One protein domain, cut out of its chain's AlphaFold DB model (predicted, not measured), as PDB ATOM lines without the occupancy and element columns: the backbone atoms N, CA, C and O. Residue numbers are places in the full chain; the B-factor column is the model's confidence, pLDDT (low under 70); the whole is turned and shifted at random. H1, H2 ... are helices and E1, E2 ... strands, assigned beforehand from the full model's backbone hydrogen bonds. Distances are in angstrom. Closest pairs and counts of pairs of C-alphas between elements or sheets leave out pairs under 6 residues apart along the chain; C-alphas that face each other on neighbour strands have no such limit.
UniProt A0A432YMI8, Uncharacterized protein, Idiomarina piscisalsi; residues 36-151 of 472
ATOM      1  N   GLY A  36     105.231 145.679  66.825       88.31
ATOM      2  CA  GLY A  36     104.682 146.660  65.889       88.31
ATOM      3  C   GLY A  36     105.437 146.591  64.558       88.31
ATOM      4  O   GLY A  36     105.588 145.517  63.990       88.31
ATOM      5  N   LYS A  37     105.993 147.719  64.107       89.31
ATOM      6  CA  LYS A  37     106.786 147.807  62.865       89.31
ATOM      7  C   LYS A  37     108.252 147.361  62.963       89.31
ATOM      8  O   LYS A  37     108.988 147.460  61.985       89.31
ATOM      9  N   TYR A  38     108.717 146.956  64.146       89.94
ATOM     10  CA  TYR A  38     110.124 146.613  64.363       89.94
ATOM     11  C   TYR A  38     110.336 145.110  64.285       89.94
ATOM     12  O   TYR A  38     109.692 144.355  65.013       89.94
ATOM     13  N   GLU A  39     111.295 144.703  63.458       93.62
ATOM     14  CA  GLU A  39     111.714 143.317  63.313       93.62
ATOM     15  C   GLU A  39     113.120 143.090  63.868       93.62
ATOM     16  O   GLU A  39     114.072 143.779  63.501       93.62
ATOM     17  N   TYR A  40     113.246 142.082  64.732       93.62
ATOM     18  CA  TYR A  40     114.511 141.620  65.290       93.62
ATOM     19  C   TYR A  40     114.750 140.176  64.858       93.62
ATOM     20  O   TYR A  40     113.963 139.292  65.205       93.62
ATOM     21  N   ARG A  41     115.826 139.941  64.100       93.38
ATOM     22  CA  ARG A  41     116.247 138.607  63.652       93.38
ATOM     23  C   ARG A  41     117.455 138.138  64.447       93.38
ATOM     24  O   ARG A  41     118.370 138.918  64.708       93.38
ATOM     25  N   PHE A  42     117.452 136.861  64.797       90.75
ATOM     26  CA  PHE A  42     118.490 136.214  65.583       90.75
ATOM     27  C   PHE A  42     118.953 134.950  64.876       90.75
ATOM     28  O   PHE A  42     118.139 134.108  64.490       90.75
ATOM     29  N   GLU A  43     120.265 134.804  64.751       86.94
ATOM     30  CA  GLU A  43     120.857 133.556  64.291       86.94
ATOM     31  C   GLU A  43     120.802 132.515  65.418       86.94
ATOM     32  O   GLU A  43     121.059 132.865  66.579       86.94
ATOM     33  N   PRO A  44     120.478 131.246  65.112       80.88
ATOM     34  CA  PRO A  44     120.508 130.141  66.068       80.88
ATOM     35  C   PRO A  44     121.949 129.646  66.299       80.88
ATOM     36  O   PRO A  44     122.237 128.458  66.219       80.88
ATOM     37  N   ASP A  45     122.867 130.569  66.571       88.12
ATOM     38  CA  ASP A  45     124.307 130.326  66.733       88.12
ATOM     39  C   ASP A  45     124.696 129.860  68.147       88.12
ATOM     40  O   ASP A  45     125.755 129.264  68.348       88.12
ATOM     41  N   CYS A  46     123.854 130.131  69.147       92.00
ATOM     42  CA  CYS A  46     124.119 129.799  70.538       92.00
ATOM     43  C   CYS A  46     122.833 129.512  71.318       92.00
ATOM     44  O   CYS A  46     121.883 130.301  71.331       92.00
ATOM     45  N   TYR A  47     122.845 128.409  72.075       94.56
ATOM     46  CA  TYR A  47     121.712 127.983  72.904       94.56
ATOM     47  C   TYR A  47     121.288 129.046  73.934       94.56
ATOM     48  O   TYR A  47     120.116 129.140  74.285       94.56
ATOM     49  N   LYS A  48     122.219 129.884  74.412       96.00
ATOM     50  CA  LYS A  48     121.925 130.952  75.381       96.00
ATOM     51  C   LYS A  48     121.056 132.041  74.760       96.00
ATOM     52  O   LYS A  48     120.060 132.445  75.357       96.00
ATOM     53  N   ARG A  49     121.377 132.469  73.536       95.06
ATOM     54  CA  ARG A  49     120.540 133.406  72.780       95.06
ATOM     55  C   ARG A  49     119.186 132.777  72.472       95.06
ATOM     56  O   ARG A  49     118.162 133.382  72.783       95.06
ATOM     57  N   ALA A  50     119.187 131.545  71.959       93.06
ATOM     58  CA  ALA A  50     117.961 130.806  71.666       93.06
ATOM     59  C   ALA A  50     117.043 130.710  72.897       93.06
ATOM     60  O   ALA A  50     115.848 130.967  72.785       93.06
ATOM     61  N   SER A  51     117.600 130.444  74.084       95.31
ATOM     62  CA  SER A  51     116.834 130.381  75.333       95.31
ATOM     63  C   SER A  51     116.138 131.705  75.673       95.31
ATOM     64  O   SER A  51     114.952 131.704  75.990       95.31
ATOM     65  N   ILE A  52     116.828 132.845  75.532       95.88
ATOM     66  CA  ILE A  52     116.260 134.182  75.774       95.88
ATOM     67  C   ILE A  52     115.090 134.441  74.827       95.88
ATOM     68  O   ILE A  52     114.028 134.879  75.271       95.88
ATOM     69  N   ILE A  53     115.263 134.138  73.538       95.06
ATOM     70  CA  ILE A  53     114.213 134.343  72.536       95.06
ATOM     71  C   ILE A  53     113.023 133.416  72.807       95.06
ATOM     72  O   ILE A  53     111.897 133.893  72.906       95.06
ATOM     73  N   LYS A  54     113.255 132.120  73.054       94.19
ATOM     74  CA  LYS A  54     112.203 131.159  73.436       94.19
ATOM     75  C   LYS A  54     111.429 131.596  74.683       94.19
ATOM     76  O   LYS A  54     110.209 131.439  74.718       94.19
ATOM     77  N   ALA A  55     112.109 132.137  75.693       95.69
ATOM     78  CA  ALA A  55     111.470 132.625  76.912       95.69
ATOM     79  C   ALA A  55     110.590 133.850  76.640       95.69
ATOM     80  O   ALA A  55     109.444 133.884  77.081       95.69
ATOM     81  N   ILE A  56     111.087 134.824  75.869       95.62
ATOM     82  CA  ILE A  56     110.308 136.003  75.459       95.62
ATOM     83  C   ILE A  56     109.064 135.570  74.676       95.62
ATOM     84  O   ILE A  56     107.962 136.001  75.011       95.62
ATOM     85  N   ASN A  57     109.224 134.672  73.701       93.00
ATOM     86  CA  ASN A  57     108.113 134.166  72.896       93.00
ATOM     87  C   ASN A  57     107.062 133.476  73.757       93.00
ATOM     88  O   ASN A  57     105.876 133.753  73.622       93.00
ATOM     89  N   SER A  58     107.501 132.598  74.660       93.88
ATOM     90  CA  SER A  58     106.589 131.925  75.576       93.88
ATOM     91  C   SER A  58     105.828 132.930  76.415       93.88
ATOM     92  O   SER A  58     104.615 132.844  76.480       93.88
ATOM     93  N   ALA A  59     106.528 133.888  77.027       95.31
ATOM     94  CA  ALA A  59     105.925 134.846  77.939       95.31
ATOM     95  C   ALA A  59     104.859 135.715  77.260       95.31
ATOM     96  O   ALA A  59     103.829 135.975  77.872       95.31
ATOM     97  N   ILE A  60     105.086 136.124  76.006       93.62
ATOM     98  CA  ILE A  60     104.126 136.902  75.208       93.62
ATOM     99  C   ILE A  60     102.868 136.085  74.884       93.62
ATOM    100  O   ILE A  60     101.779 136.647  74.855       93.62
ATOM    101  N   ASN A  61     103.014 134.773  74.679       91.81
ATOM    102  CA  ASN A  61     101.911 133.872  74.331       91.81
ATOM    103  C   ASN A  61     101.173 133.290  75.552       91.81
ATOM    104  O   ASN A  61     100.230 132.525  75.376       91.81
ATOM    105  N   LEU A  62     101.591 133.603  76.784       93.25
ATOM    106  CA  LEU A  62     100.868 133.187  77.990       93.25
ATOM    107  C   LEU A  62      99.643 134.079  78.223       93.25
ATOM    108  O   LEU A  62      99.730 135.300  78.085       93.25
ATOM    109  N   ASP A  63      98.564 133.496  78.756       95.06
ATOM    110  CA  ASP A  63      97.368 134.230  79.208       95.06
ATOM    111  C   ASP A  63      97.711 135.378  80.161       95.06
ATOM    112  O   ASP A  63      97.081 136.434  80.149       95.06
ATOM    113  N   TRP A  64      98.768 135.195  80.959       95.00
ATOM    114  CA  TRP A  64      99.304 136.235  81.829       95.00
ATOM    115  C   TRP A  64      99.563 137.550  81.083       95.00
ATOM    116  O   TRP A  64      99.222 138.597  81.624       95.00
ATOM    117  N   PHE A  65     100.153 137.513  79.881       94.50
ATOM    118  CA  PHE A  65     100.478 138.715  79.111       94.50
ATOM    119  C   PHE A  65      99.230 139.311  78.448       94.50
ATOM    120  O   PHE A  65      99.036 140.529  78.486       94.50
ATOM    121  N   SER A  66      98.357 138.457  77.908       93.06
ATOM    122  CA  SER A  66      97.072 138.849  77.311       93.06
ATOM    123  C   SER A  66      96.175 139.597  78.300       93.06
ATOM    124  O   SER A  66      95.569 140.604  77.928       93.06
ATOM    125  N   ASN A  67      96.182 139.172  79.569       95.81
ATOM    126  CA  ASN A  67      95.390 139.745  80.662       95.81
ATOM    127  C   ASN A  67      95.980 141.035  81.273       95.81
ATOM    128  O   ASN A  67      95.386 141.610  82.186       95.81
ATOM    129  N   LEU A  68      97.148 141.505  80.820       94.56
ATOM    130  CA  LEU A  68      97.711 142.775  81.289       94.56
ATOM    131  C   LEU A  68      96.941 143.972  80.718       94.56
ATOM    132  O   LEU A  68      96.438 143.932  79.598       94.56
ATOM    133  N   SER A  69      96.945 145.093  81.446       96.06
ATOM    134  CA  SER A  69      96.454 146.359  80.898       96.06
ATOM    135  C   SER A  69      97.308 146.822  79.714       96.06
ATOM    136  O   SER A  69      98.522 146.593  79.681       96.06
ATOM    137  N   GLU A  70      96.709 147.550  78.771       93.69
ATOM    138  CA  GLU A  70      97.407 148.060  77.578       93.69
ATOM    139  C   GLU A  70      98.628 148.930  77.919       93.69
ATOM    140  O   GLU A  70      99.687 148.823  77.294       93.69
ATOM    141  N   GLN A  71      98.543 149.729  78.989       94.06
ATOM    142  CA  GLN A  71      99.679 150.506  79.499       94.06
ATOM    143  C   GLN A  71     100.837 149.604  79.960       94.06
ATOM    144  O   GLN A  71     102.017 149.897  79.725       94.06
ATOM    145  N   THR A  72     100.510 148.480  80.598       94.31
ATOM    146  CA  THR A  72     101.502 147.513  81.066       94.31
ATOM    147  C   THR A  72     102.131 146.778  79.882       94.31
ATOM    148  O   THR A  72     103.360 146.712  79.802       94.31
ATOM    149  N   LYS A  73     101.331 146.314  78.910       95.25
ATOM    150  CA  LYS A  73     101.826 145.715  77.653       95.25
ATOM    151  C   LYS A  73     102.777 146.665  76.922       95.25
ATOM    152  O   LYS A  73     103.891 146.277  76.566       95.25
ATOM    153  N   THR A  74     102.403 147.940  76.804       93.81
ATOM    154  CA  THR A  74     103.235 148.995  76.199       93.81
ATOM    155  C   THR A  74     104.578 149.157  76.916       93.81
ATOM    156  O   THR A  74     105.620 149.328  76.272       93.81
ATOM    157  N   SER A  75     104.589 149.043  78.246       94.94
ATOM    158  CA  SER A  75     105.816 149.110  79.049       94.94
ATOM    159  C   SER A  75     106.745 147.918  78.783       94.94
ATOM    160  O   SER A  75     107.949 148.113  78.593       94.94
ATOM    161  N   TYR A  76     106.205 146.696  78.676       96.50
ATOM    162  CA  TYR A  76     106.974 145.514  78.257       96.50
ATOM    163  C   TYR A  76     107.535 145.661  76.845       96.50
ATOM    164  O   TYR A  76     108.714 145.388  76.622       96.50
ATOM    165  N   MET A  77     106.735 146.156  75.904       95.12
ATOM    166  CA  MET A  77     107.187 146.341  74.525       95.12
ATOM    167  C   MET A  77     108.263 147.412  74.404       95.12
ATOM    168  O   MET A  77     109.251 147.218  73.699       95.12
ATOM    169  N   THR A  78     108.150 148.500  75.163       95.19
ATOM    170  CA  THR A  78     109.211 149.508  75.274       95.19
ATOM    171  C   THR A  78     110.499 148.911  75.849       95.19
ATOM    172  O   THR A  78     111.597 149.202  75.365       95.19
ATOM    173  N   ALA A  79     110.393 148.041  76.858       96.25
ATOM    174  CA  ALA A  79     111.539 147.333  77.415       96.25
ATOM    175  C   ALA A  79     112.199 146.408  76.376       96.25
ATOM    176  O   ALA A  79     113.409 146.504  76.158       96.25
ATOM    177  N   LEU A  80     111.417 145.589  75.670       96.75
ATOM    178  CA  LEU A  80     111.923 144.672  74.646       96.75
ATOM    179  C   LEU A  80     112.547 145.403  73.452       96.75
ATOM    180  O   LEU A  80     113.661 145.054  73.065       96.75
ATOM    181  N   LYS A  81     111.929 146.483  72.951       95.88
ATOM    182  CA  LYS A  81     112.496 147.333  71.880       95.88
ATOM    183  C   LYS A  81     113.889 147.863  72.207       95.88
ATOM    184  O   LYS A  81     114.675 148.148  71.312       95.88
ATOM    185  N   SER A  82     114.200 148.006  73.493       96.38
ATOM    186  CA  SER A  82     115.515 148.446  73.950       96.38
ATOM    187  C   SER A  82     116.499 147.305  74.231       96.38
ATOM    188  O   SER A  82     117.705 147.515  74.127       96.38
ATOM    189  N   PHE A  83     116.000 146.114  74.574       97.56
ATOM    190  CA  PHE A  83     116.804 144.945  74.938       97.56
ATOM    191  C   PHE A  83     117.182 144.080  73.733       97.56
ATOM    192  O   PHE A  83     118.335 143.681  73.606       97.56
ATOM    193  N   LEU A  84     116.250 143.840  72.812       96.75
ATOM    194  CA  LEU A  84     116.475 142.998  71.635       96.75
ATOM    195  C   LEU A  84     117.616 143.508  70.730       96.75
ATOM    196  O   LEU A  84     118.478 142.697  70.391       96.75
ATOM    197  N   PRO A  85     117.754 144.823  70.437       96.62
ATOM    198  CA  PRO A  85     118.919 145.330  69.708       96.62
ATOM    199  C   PRO A  85     120.249 145.125  70.436       96.62
ATOM    200  O   PRO A  85     121.298 145.090  69.800       96.62
ATOM    201  N   TYR A  86     120.228 145.078  71.773       96.94
ATOM    202  CA  TYR A  86     121.420 144.790  72.563       96.94
ATOM    203  C   TYR A  86     121.792 143.314  72.416       96.94
ATOM    204  O   TYR A  86     122.919 143.029  72.034       96.94
ATOM    205  N   VAL A  87     120.831 142.400  72.601       96.56
ATOM    206  CA  VAL A  87     121.022 140.947  72.424       96.56
ATOM    207  C   VAL A  87     121.527 140.600  71.022       96.56
ATOM    208  O   VAL A  87     122.423 139.772  70.893       96.56
ATOM    209  N   GLN A  88     121.000 141.255  69.985       95.31
ATOM    210  CA  GLN A  88     121.383 141.012  68.591       95.31
ATOM    211  C   GLN A  88     122.852 141.368  68.297       95.31
ATOM    212  O   GLN A  88     123.438 140.820  67.372       95.31
ATOM    213  N   LYS A  89     123.455 142.276  69.074       94.81
ATOM    214  CA  LYS A  89     124.848 142.719  68.887       94.81
ATOM    215  C   LYS A  89     125.871 141.888  69.656       94.81
ATOM    216  O   LYS A  89     127.063 142.095  69.454       94.81
ATOM    217  N   LEU A  90     125.420 141.022  70.561       95.25
ATOM    218  CA  LEU A  90     126.313 140.246  71.411       95.25
ATOM    219  C   LEU A  90     126.896 139.051  70.662       95.25
ATOM    220  O   LEU A  90     126.168 138.283  70.022       95.25
ATOM    221  N   LYS A  91     128.196 138.846  70.849       95.12
ATOM    222  CA  LYS A  91     128.894 137.616  70.477       95.12
ATOM    223  C   LYS A  91     128.597 136.495  71.473       95.12
ATOM    224  O   LYS A  91     128.143 136.736  72.595       95.12
ATOM    225  N   ASN A  92     128.871 135.254  71.080       92.50
ATOM    226  CA  ASN A  92     128.526 134.057  71.853       92.50
ATOM    227  C   ASN A  92     129.151 134.031  73.257       92.50
ATOM    228  O   ASN A  92     128.495 133.637  74.226       92.50
ATOM    229  N   GLU A  93     130.390 134.496  73.381       92.50
ATOM    230  CA  GLU A  93     131.139 134.614  74.631       92.50
ATOM    231  C   GLU A  93     130.558 135.659  75.599       92.50
ATOM    232  O   GLU A  93     130.734 135.547  76.812       92.50
ATOM    233  N   GLU A  94     129.801 136.639  75.097       94.38
ATOM    234  CA  GLU A  94     129.224 137.718  75.907       94.38
ATOM    235  C   GLU A  94     127.905 137.314  76.588       94.38
ATOM    236  O   GLU A  94     127.453 137.974  77.533       94.38
ATOM    237  N   PHE A  95     127.303 136.193  76.169       95.25
ATOM    238  CA  PHE A  95     126.148 135.592  76.838       95.25
ATOM    239  C   PHE A  95     126.578 134.940  78.159       95.25
ATOM    240  O   PHE A  95     126.793 133.730  78.275       95.25
ATOM    241  N   THR A  96     126.705 135.767  79.189       95.44
ATOM    242  CA  THR A  96     126.993 135.356  80.568       95.44
ATOM    243  C   THR A  96     125.707 135.285  81.397       95.44
ATOM    244  O   THR A  96     124.652 135.755  80.966       95.44
ATOM    245  N   VAL A  97     125.779 134.719  82.606       95.19
ATOM    246  CA  VAL A  97     124.679 134.808  83.592       95.19
ATOM    247  C   VAL A  97     124.422 136.256  84.040       95.19
ATOM    248  O   VAL A  97     123.316 136.596  84.436       95.19
ATOM    249  N   GLY A  98     125.410 137.147  83.890       94.75
ATOM    250  CA  GLY A  98     125.301 138.578  84.179       94.75
ATOM    251  C   GLY A  98     124.745 139.429  83.031       94.75
ATOM    252  O   GLY A  98     124.880 140.650  83.072       94.75
ATOM    253  N   ILE A  99     124.132 138.842  81.996       96.75
ATOM    254  CA  ILE A  99     123.679 139.586  80.803       96.75
ATOM    255  C   ILE A  99     122.704 140.731  81.128       96.75
ATOM    256  O   ILE A  99     122.774 141.791  80.509       96.75
ATOM    257  N   LEU A 100     121.837 140.573  82.136       96.38
ATOM    258  CA  LEU A 100     120.937 141.643  82.583       96.38
ATOM    259  C   LEU A 100     121.699 142.792  83.259       96.38
ATOM    260  O   LEU A 100     121.370 143.961  83.044       96.38
ATOM    261  N   ALA A 101     122.746 142.482  84.030       93.38
ATOM    262  CA  ALA A 101     123.640 143.489  84.594       93.38
ATOM    263  C   ALA A 101     124.403 144.225  83.481       93.38
ATOM    264  O   ALA A 101     124.404 145.457  83.457       93.38
ATOM    265  N   ASN A 102     124.935 143.491  82.499       94.81
ATOM    266  CA  ASN A 102     125.637 144.063  81.349       94.81
ATOM    267  C   ASN A 102     124.718 144.962  80.507       94.81
ATOM    268  O   ASN A 102     125.106 146.075  80.146       94.81
ATOM    269  N   PHE A 103     123.473 144.539  80.262       96.12
ATOM    270  CA  PHE A 103     122.464 145.356  79.589       96.12
ATOM    271  C   PHE A 103     122.164 146.646  80.358       96.12
ATOM    272  O   PHE A 103     122.137 147.738  79.786       96.12
ATOM    273  N   SER A 104     121.969 146.534  81.673       94.38
ATOM    274  CA  SER A 104     121.738 147.683  82.544       94.38
ATOM    275  C   SER A 104     122.911 148.673  82.487       94.38
ATOM    276  O   SER A 104     122.707 149.875  82.298       94.38
ATOM    277  N   SER A 105     124.150 148.177  82.561       91.00
ATOM    278  CA  SER A 105     125.362 148.990  82.420       91.00
ATOM    279  C   SER A 105     125.486 149.630  81.037       91.00
ATOM    280  O   SER A 105     125.831 150.808  80.948       91.00
ATOM    281  N   TYR A 106     125.161 148.910  79.962       94.75
ATOM    282  CA  TYR A 106     125.120 149.452  78.602       94.75
ATOM    283  C   TYR A 106     124.140 150.630  78.501       94.75
ATOM    284  O   TYR A 106     124.483 151.702  77.991       94.75
ATOM    285  N   ARG A 107     122.928 150.475  79.046       94.69
ATOM    286  CA  ARG A 107     121.898 151.523  79.024       94.69
ATOM    287  C   ARG A 107     122.328 152.783  79.773       94.69
ATOM    288  O   ARG A 107     122.109 153.881  79.265       94.69
ATOM    289  N   ILE A 108     122.965 152.641  80.931       90.38
ATOM    290  CA  ILE A 108     123.434 153.796  81.709       90.38
ATOM    291  C   ILE A 108     124.663 154.432  81.064       90.38
ATOM    292  O   ILE A 108     124.673 155.625  80.770       90.38
ATOM    293  N   ASN A 109     125.710 153.645  80.826       88.12
ATOM    294  CA  ASN A 109     127.023 154.194  80.505       88.12
ATOM    295  C   ASN A 109     127.118 154.638  79.039       88.12
ATOM    296  O   ASN A 109     127.720 155.677  78.759       88.12
ATOM    297  N   ILE A 110     126.499 153.883  78.122       90.69
ATOM    298  CA  ILE A 110     126.576 154.122  76.673       90.69
ATOM    299  C   ILE A 110     125.345 154.882  76.180       90.69
ATOM    300  O   ILE A 110     125.489 155.882  75.484       90.69
ATOM    301  N   LYS A 111     124.131 154.459  76.559       92.94
ATOM    302  CA  LYS A 111     122.891 155.144  76.141       92.94
ATOM    303  C   LYS A 111     122.491 156.328  77.029       92.94
ATOM    304  O   LYS A 111     121.498 156.976  76.717       92.94
ATOM    305  N   LYS A 112     123.242 156.614  78.102       91.00
ATOM    306  CA  LYS A 112     123.013 157.741  79.029       91.00
ATOM    307  C   LYS A 112     121.604 157.766  79.636       91.00
ATOM    308  O   LYS A 112     121.048 158.823  79.918       91.00
ATOM    309  N   VAL A 113     121.018 156.588  79.849       91.44
ATOM    310  CA  VAL A 113     119.695 156.440  80.467       91.44
ATOM    311  C   VAL A 113     119.818 156.476  81.991       91.44
ATOM    312  O   VAL A 113     120.763 155.926  82.558       91.44
ATOM    313  N   LYS A 114     118.846 157.097  82.671       85.94
ATOM    314  CA  LYS A 114     118.768 157.099  84.141       85.94
ATOM    315  C   LYS A 114     118.675 155.664  84.683       85.94
ATOM    316  O   LYS A 114     118.018 154.819  84.080       85.94
ATOM    317  N   ALA A 115     119.270 155.414  85.847       85.38
ATOM    318  CA  ALA A 115     119.310 154.107  86.511       85.38
ATOM    319  C   ALA A 115     117.947 153.387  86.558       85.38
ATOM    320  O   ALA A 115     117.810 152.237  86.133       85.38
ATOM    321  N   GLN A 116     116.917 154.102  87.005       85.25
ATOM    322  CA  GLN A 116     115.547 153.609  87.141       85.25
ATOM    323  C   GLN A 116     114.832 153.357  85.802       85.25
ATOM    324  O   GLN A 116     113.813 152.679  85.772       85.25
ATOM    325  N   SER A 117     115.360 153.878  84.694       90.62
ATOM    326  CA  SER A 117     114.750 153.809  83.356       90.62
ATOM    327  C   SER A 117     115.457 152.811  82.429       90.62
ATOM    328  O   SER A 117     115.251 152.815  81.215       90.62
ATOM    329  N   THR A 118     116.315 151.949  82.978       93.50
ATOM    330  CA  THR A 118     117.033 150.902  82.227       93.50
ATOM    331  C   THR A 118     116.116 149.798  81.701       93.50
ATOM    332  O   THR A 118     116.501 149.080  80.782       93.50
ATOM    333  N   ASN A 119     114.909 149.666  82.265       95.00
ATOM    334  CA  ASN A 119     113.920 148.621  81.979       95.00
ATOM    335  C   ASN A 119     114.386 147.182  82.281       95.00
ATOM    336  O   ASN A 119     113.680 146.231  81.950       95.00
ATOM    337  N   VAL A 120     115.527 146.995  82.956       95.62
ATOM    338  CA  VAL A 120     116.080 145.660  83.259       95.62
ATOM    339  C   VAL A 120     115.140 144.815  84.126       95.62
ATOM    340  O   VAL A 120     115.027 143.611  83.922       95.62
ATOM    341  N   GLY A 121     114.408 145.446  85.053       95.19
ATOM    342  CA  GLY A 121     113.417 144.765  85.890       95.19
ATOM    343  C   GLY A 121     112.253 144.186  85.084       95.19
ATOM    344  O   GLY A 121     111.839 143.061  85.342       95.19
ATOM    345  N   ILE A 122     111.783 144.925  84.076       96.44
ATOM    346  CA  ILE A 122     110.694 144.506  83.183       96.44
ATOM    347  C   ILE A 122     111.161 143.344  82.297       96.44
ATOM    348  O   ILE A 122     110.470 142.333  82.197       96.44
ATOM    349  N   VAL A 123     112.365 143.445  81.719       97.38
ATOM    350  CA  VAL A 123     112.970 142.359  80.925       97.38
ATOM    351  C   VAL A 123     113.142 141.096  81.769       97.38
ATOM    352  O   VAL A 123     112.744 140.019  81.344       97.38
ATOM    353  N   SER A 124     113.683 141.223  82.982       97.38
ATOM    354  CA  SER A 124     113.860 140.096  83.903       97.38
ATOM    355  C   SER A 124     112.542 139.395  84.224       97.38
ATOM    356  O   SER A 124     112.488 138.170  84.175       97.38
ATOM    357  N   ASN A 125     111.473 140.155  84.493       96.88
ATOM    358  CA  ASN A 125     110.162 139.569  84.759       96.88
ATOM    359  C   ASN A 125     109.602 138.843  83.525       96.88
ATOM    360  O   ASN A 125     109.047 137.758  83.659       96.88
ATOM    361  N   MET A 126     109.804 139.398  82.324       96.50
ATOM    362  CA  MET A 126     109.420 138.729  81.077       96.50
ATOM    363  C   MET A 126     110.138 137.381  80.922       96.50
ATOM    364  O   MET A 126     109.499 136.365  80.667       96.50
ATOM    365  N   LEU A 127     111.457 137.350  81.142       97.50
ATOM    366  CA  LEU A 127     112.236 136.108  81.091       97.50
ATOM    367  C   LEU A 127     111.784 135.106  82.157       97.50
ATOM    368  O   LEU A 127     111.665 133.922  81.860       97.50
ATOM    369  N   ALA A 128     111.478 135.578  83.368       97.62
ATOM    370  CA  ALA A 128     110.983 134.740  84.453       97.62
ATOM    371  C   ALA A 128     109.641 134.078  84.106       97.62
ATOM    372  O   ALA A 128     109.459 132.891  84.367       97.62
ATOM    373  N   LYS A 129     108.719 134.811  83.468       97.06
ATOM    374  CA  LYS A 129     107.450 134.252  82.975       97.06
ATOM    375  C   LYS A 129     107.663 133.223  81.865       97.06
ATOM    376  O   LYS A 129     106.945 132.233  81.811       97.06
ATOM    377  N   GLY A 130     108.690 133.417  81.040       95.94
ATOM    378  CA  GLY A 130     109.074 132.490  79.980       95.94
ATOM    379  C   GLY A 130     109.763 131.201  80.441       95.94
ATOM    380  O   GLY A 130     109.917 130.293  79.629       95.94
ATOM    381  N   LEU A 131     110.166 131.085  81.715       95.12
ATOM    382  CA  LEU A 131     110.846 129.887  82.241       95.12
ATOM    383  C   LEU A 131     109.983 128.620  82.180       95.12
ATOM    384  O   LEU A 131     110.534 127.524  82.161       95.12
ATOM    385  N   GLY A 132     108.656 128.764  82.151       87.88
ATOM    386  CA  GLY A 132     107.713 127.649  82.041       87.88
ATOM    387  C   GLY A 132     107.543 127.091  80.625       87.88
ATOM    388  O   GLY A 132     106.691 126.232  80.427       87.88
ATOM    389  N   ASN A 133     108.298 127.581  79.634       88.75
ATOM    390  CA  ASN A 133     108.172 127.124  78.252       88.75
ATOM    391  C   ASN A 133     108.577 125.636  78.124       88.75
ATOM    392  O   ASN A 133     109.750 125.320  78.345       88.75
ATOM    393  N   PRO A 134     107.671 124.734  77.690       89.06
ATOM    394  CA  PRO A 134     107.982 123.310  77.522       89.06
ATOM    395  C   PRO A 134     109.030 123.030  76.428       89.06
ATOM    396  O   PRO A 134     109.643 121.970  76.420       89.06
ATOM    397  N   GLY A 135     109.277 123.978  75.518       90.81
ATOM    398  CA  GLY A 135     110.304 123.902  74.472       90.81
ATOM    399  C   GLY A 135     111.721 124.303  74.916       90.81
ATOM    400  O   GLY A 135     112.625 124.387  74.074       90.81
ATOM    401  N   LEU A 136     111.931 124.598  76.204       94.00
ATOM    402  CA  LEU A 136     113.264 124.804  76.774       94.00
ATOM    403  C   LEU A 136     113.887 123.461  77.163       94.00
ATOM    404  O   LEU A 136     113.321 122.681  77.923       94.00
ATOM    405  N   THR A 137     115.111 123.223  76.705       95.81
ATOM    406  CA  THR A 137     115.941 122.136  77.235       95.81
ATOM    407  C   THR A 137     116.336 122.426  78.689       95.81
ATOM    408  O   THR A 137     116.407 123.582  79.111       95.81
ATOM    409  N   SER A 138     116.694 121.388  79.453       95.94
ATOM    410  CA  SER A 138     117.166 121.544  80.843       95.94
ATOM    411  C   SER A 138     118.336 122.539  80.969       95.94
ATOM    412  O   SER A 138     118.376 123.372  81.881       95.94
ATOM    413  N   LYS A 139     119.256 122.533  79.994       96.62
ATOM    414  CA  LYS A 139     120.398 123.457  79.936       96.62
ATOM    415  C   LYS A 139     119.973 124.908  79.681       96.62
ATOM    416  O   LYS A 139     120.514 125.820  80.305       96.62
ATOM    417  N   GLU A 140     119.012 125.133  78.784       96.56
ATOM    418  CA  GLU A 140     118.451 126.463  78.505       96.56
ATOM    419  C   GLU A 140     117.671 127.005  79.714       96.56
ATOM    420  O   GLU A 140     117.869 128.155  80.104       96.56
ATOM    421  N   ALA A 141     116.844 126.168  80.347       97.06
ATOM    422  CA  ALA A 141     116.079 126.531  81.539       97.06
ATOM    423  C   ALA A 141     116.990 126.880  82.728       97.06
ATOM    424  O   ALA A 141     116.744 127.864  83.424       97.06
ATOM    425  N   THR A 142     118.068 126.114  82.932       97.31
ATOM    426  CA  THR A 142     119.072 126.395  83.974       97.31
ATOM    427  C   THR A 142     119.758 127.735  83.723       97.31
ATOM    428  O   THR A 142     119.764 128.591  84.602       97.31
ATOM    429  N   TYR A 143     120.238 127.971  82.496       97.56
ATOM    430  CA  TYR A 143     120.865 129.244  82.137       97.56
ATOM    431  C   TYR A 143     119.933 130.443  82.364       97.56
ATOM    432  O   TYR A 143     120.344 131.437  82.961       97.56
ATOM    433  N   LEU A 144     118.672 130.363  81.925       97.38
ATOM    434  CA  LEU A 144     117.707 131.448  82.125       97.38
ATOM    435  C   LEU A 144     117.393 131.685  83.601       97.38
ATOM    436  O   LEU A 144     117.262 132.838  84.014       97.38
ATOM    437  N   ARG A 145     117.283 130.616  84.399       97.75
ATOM    438  CA  ARG A 145     117.071 130.725  85.844       97.75
ATOM    439  C   ARG A 145     118.230 131.472  86.495       97.75
ATOM    440  O   ARG A 145     117.989 132.407  87.251       97.75
ATOM    441  N   ASP A 146     119.464 131.133  86.132       96.44
ATOM    442  CA  ASP A 146     120.655 131.821  86.631       96.44
ATOM    443  C   ASP A 146     120.688 133.290  86.192       96.44
ATOM    444  O   ASP A 146     120.994 134.165  87.000       96.44
ATOM    445  N   VAL A 147     120.305 133.593  84.946       97.19
ATOM    446  CA  VAL A 147     120.191 134.975  84.447       97.19
ATOM    447  C   VAL A 147     119.162 135.786  85.238       97.19
ATOM    448  O   VAL A 147     119.431 136.931  85.603       97.19
ATOM    449  N   VAL A 148     117.984 135.217  85.510       96.38
ATOM    450  CA  VAL A 148     116.917 135.885  86.277       96.38
ATOM    451  C   VAL A 148     117.335 136.084  87.734       96.38
ATOM    452  O   VAL A 148     117.133 137.170  88.280       96.38
ATOM    453  N   ASN A 149     117.963 135.076  88.343       93.44
ATOM    454  CA  ASN A 149     118.445 135.133  89.723       93.44
ATOM    455  C   ASN A 149     119.605 136.124  89.896       93.44
ATOM    456  O   ASN A 149     119.738 136.733  90.953       93.44
ATOM    457  N   ASN A 150     120.409 136.339  88.852       91.25
ATOM    458  CA  ASN A 150     121.534 137.275  88.849       91.25
ATOM    459  C   ASN A 150     121.144 138.675  88.321       91.25
ATOM    460  O   ASN A 150     121.958 139.410  87.752       91.25
ATOM    461  N   LYS A 151     119.870 139.063  88.477       88.69
ATOM    462  CA  LYS A 151     119.392 140.405  88.124       88.69
ATOM    463  C   LYS A 151     120.072 141.460  89.011       88.69
ATOM    464  O   LYS A 151     120.097 141.303  90.230       88.69
TER     465      LYS A 151
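Overview. This is residues 36 to 151 of the 472 residues of an uncharacterized protein of Idiomarina piscisalsi (UniProt A0A432YMI8). The longest helix, H3, and H1 run opposite ways as an open pair, with H5 crossing both on one side; H4 and H6 pack on H5, and the short strand E1 packs on H3 at the side away from H5. H2 lies at the far end, between H1 and H3 along the chain. The 116 printed residues hold, in order, E1 H1 H2 H3 H4 H5 H6, mostly helix, and E1 pairs with no named strand. The whole is compact, with a radius of gyration of the C-alphas of 13.5 A and spans of 36 by 36 by 28 A.

Along the chain. H3, residues 70 to 88, is 26.6 A long, with C-alpha 70 at (97.407, 148.060, 77.578) and a kink of 26 degrees near residue 82. H1, residues 47 to 61, measures 20.7 A, and H2 is residues 63 to 66, 5.0 A. H4, residues 99 to 109, spans 15.0 A; H5, residues 120 to 130, 15.3 A. H6, residues 138 to 149, covers 16.3 A and ends at (118.445, 135.133, 89.723). E1, residues 38 to 41, is 10.1 A long.

Arrangement. H5 is the hub. It touches H1 about perpendicular at 82 degrees, closest C-alphas Ala 55 and Gly 130 at 3.9 A. It touches residues 75 to 83 of H3 at 85 degrees, closest C-alphas Ala 79 and Val 123 at 6.3 A. H4 and H5 form a helical hairpin, at a shallow tilt of 23 degrees, closest C-alphas Ser 104 and Val 120 at 6.1 A. H5 and H6 form another, at 30 degrees, closest C-alphas Ser 124 and Val 148 at 5.7 A. The closest C-alphas of E1 and H3 are Tyr 40 and Leu 84, 6.8 A. Every O i to N i+4 pair is within hydrogen-bond range in H1, H4, H5 and H6; in H3 13 of 15 are, and H2 is too short for one.

Size, cuts and confidence. C-alphas 112 and 134 are farthest apart, 37.6 A. The printed part has no cut and no long link, and no printed residue is under 70 in pLDDT.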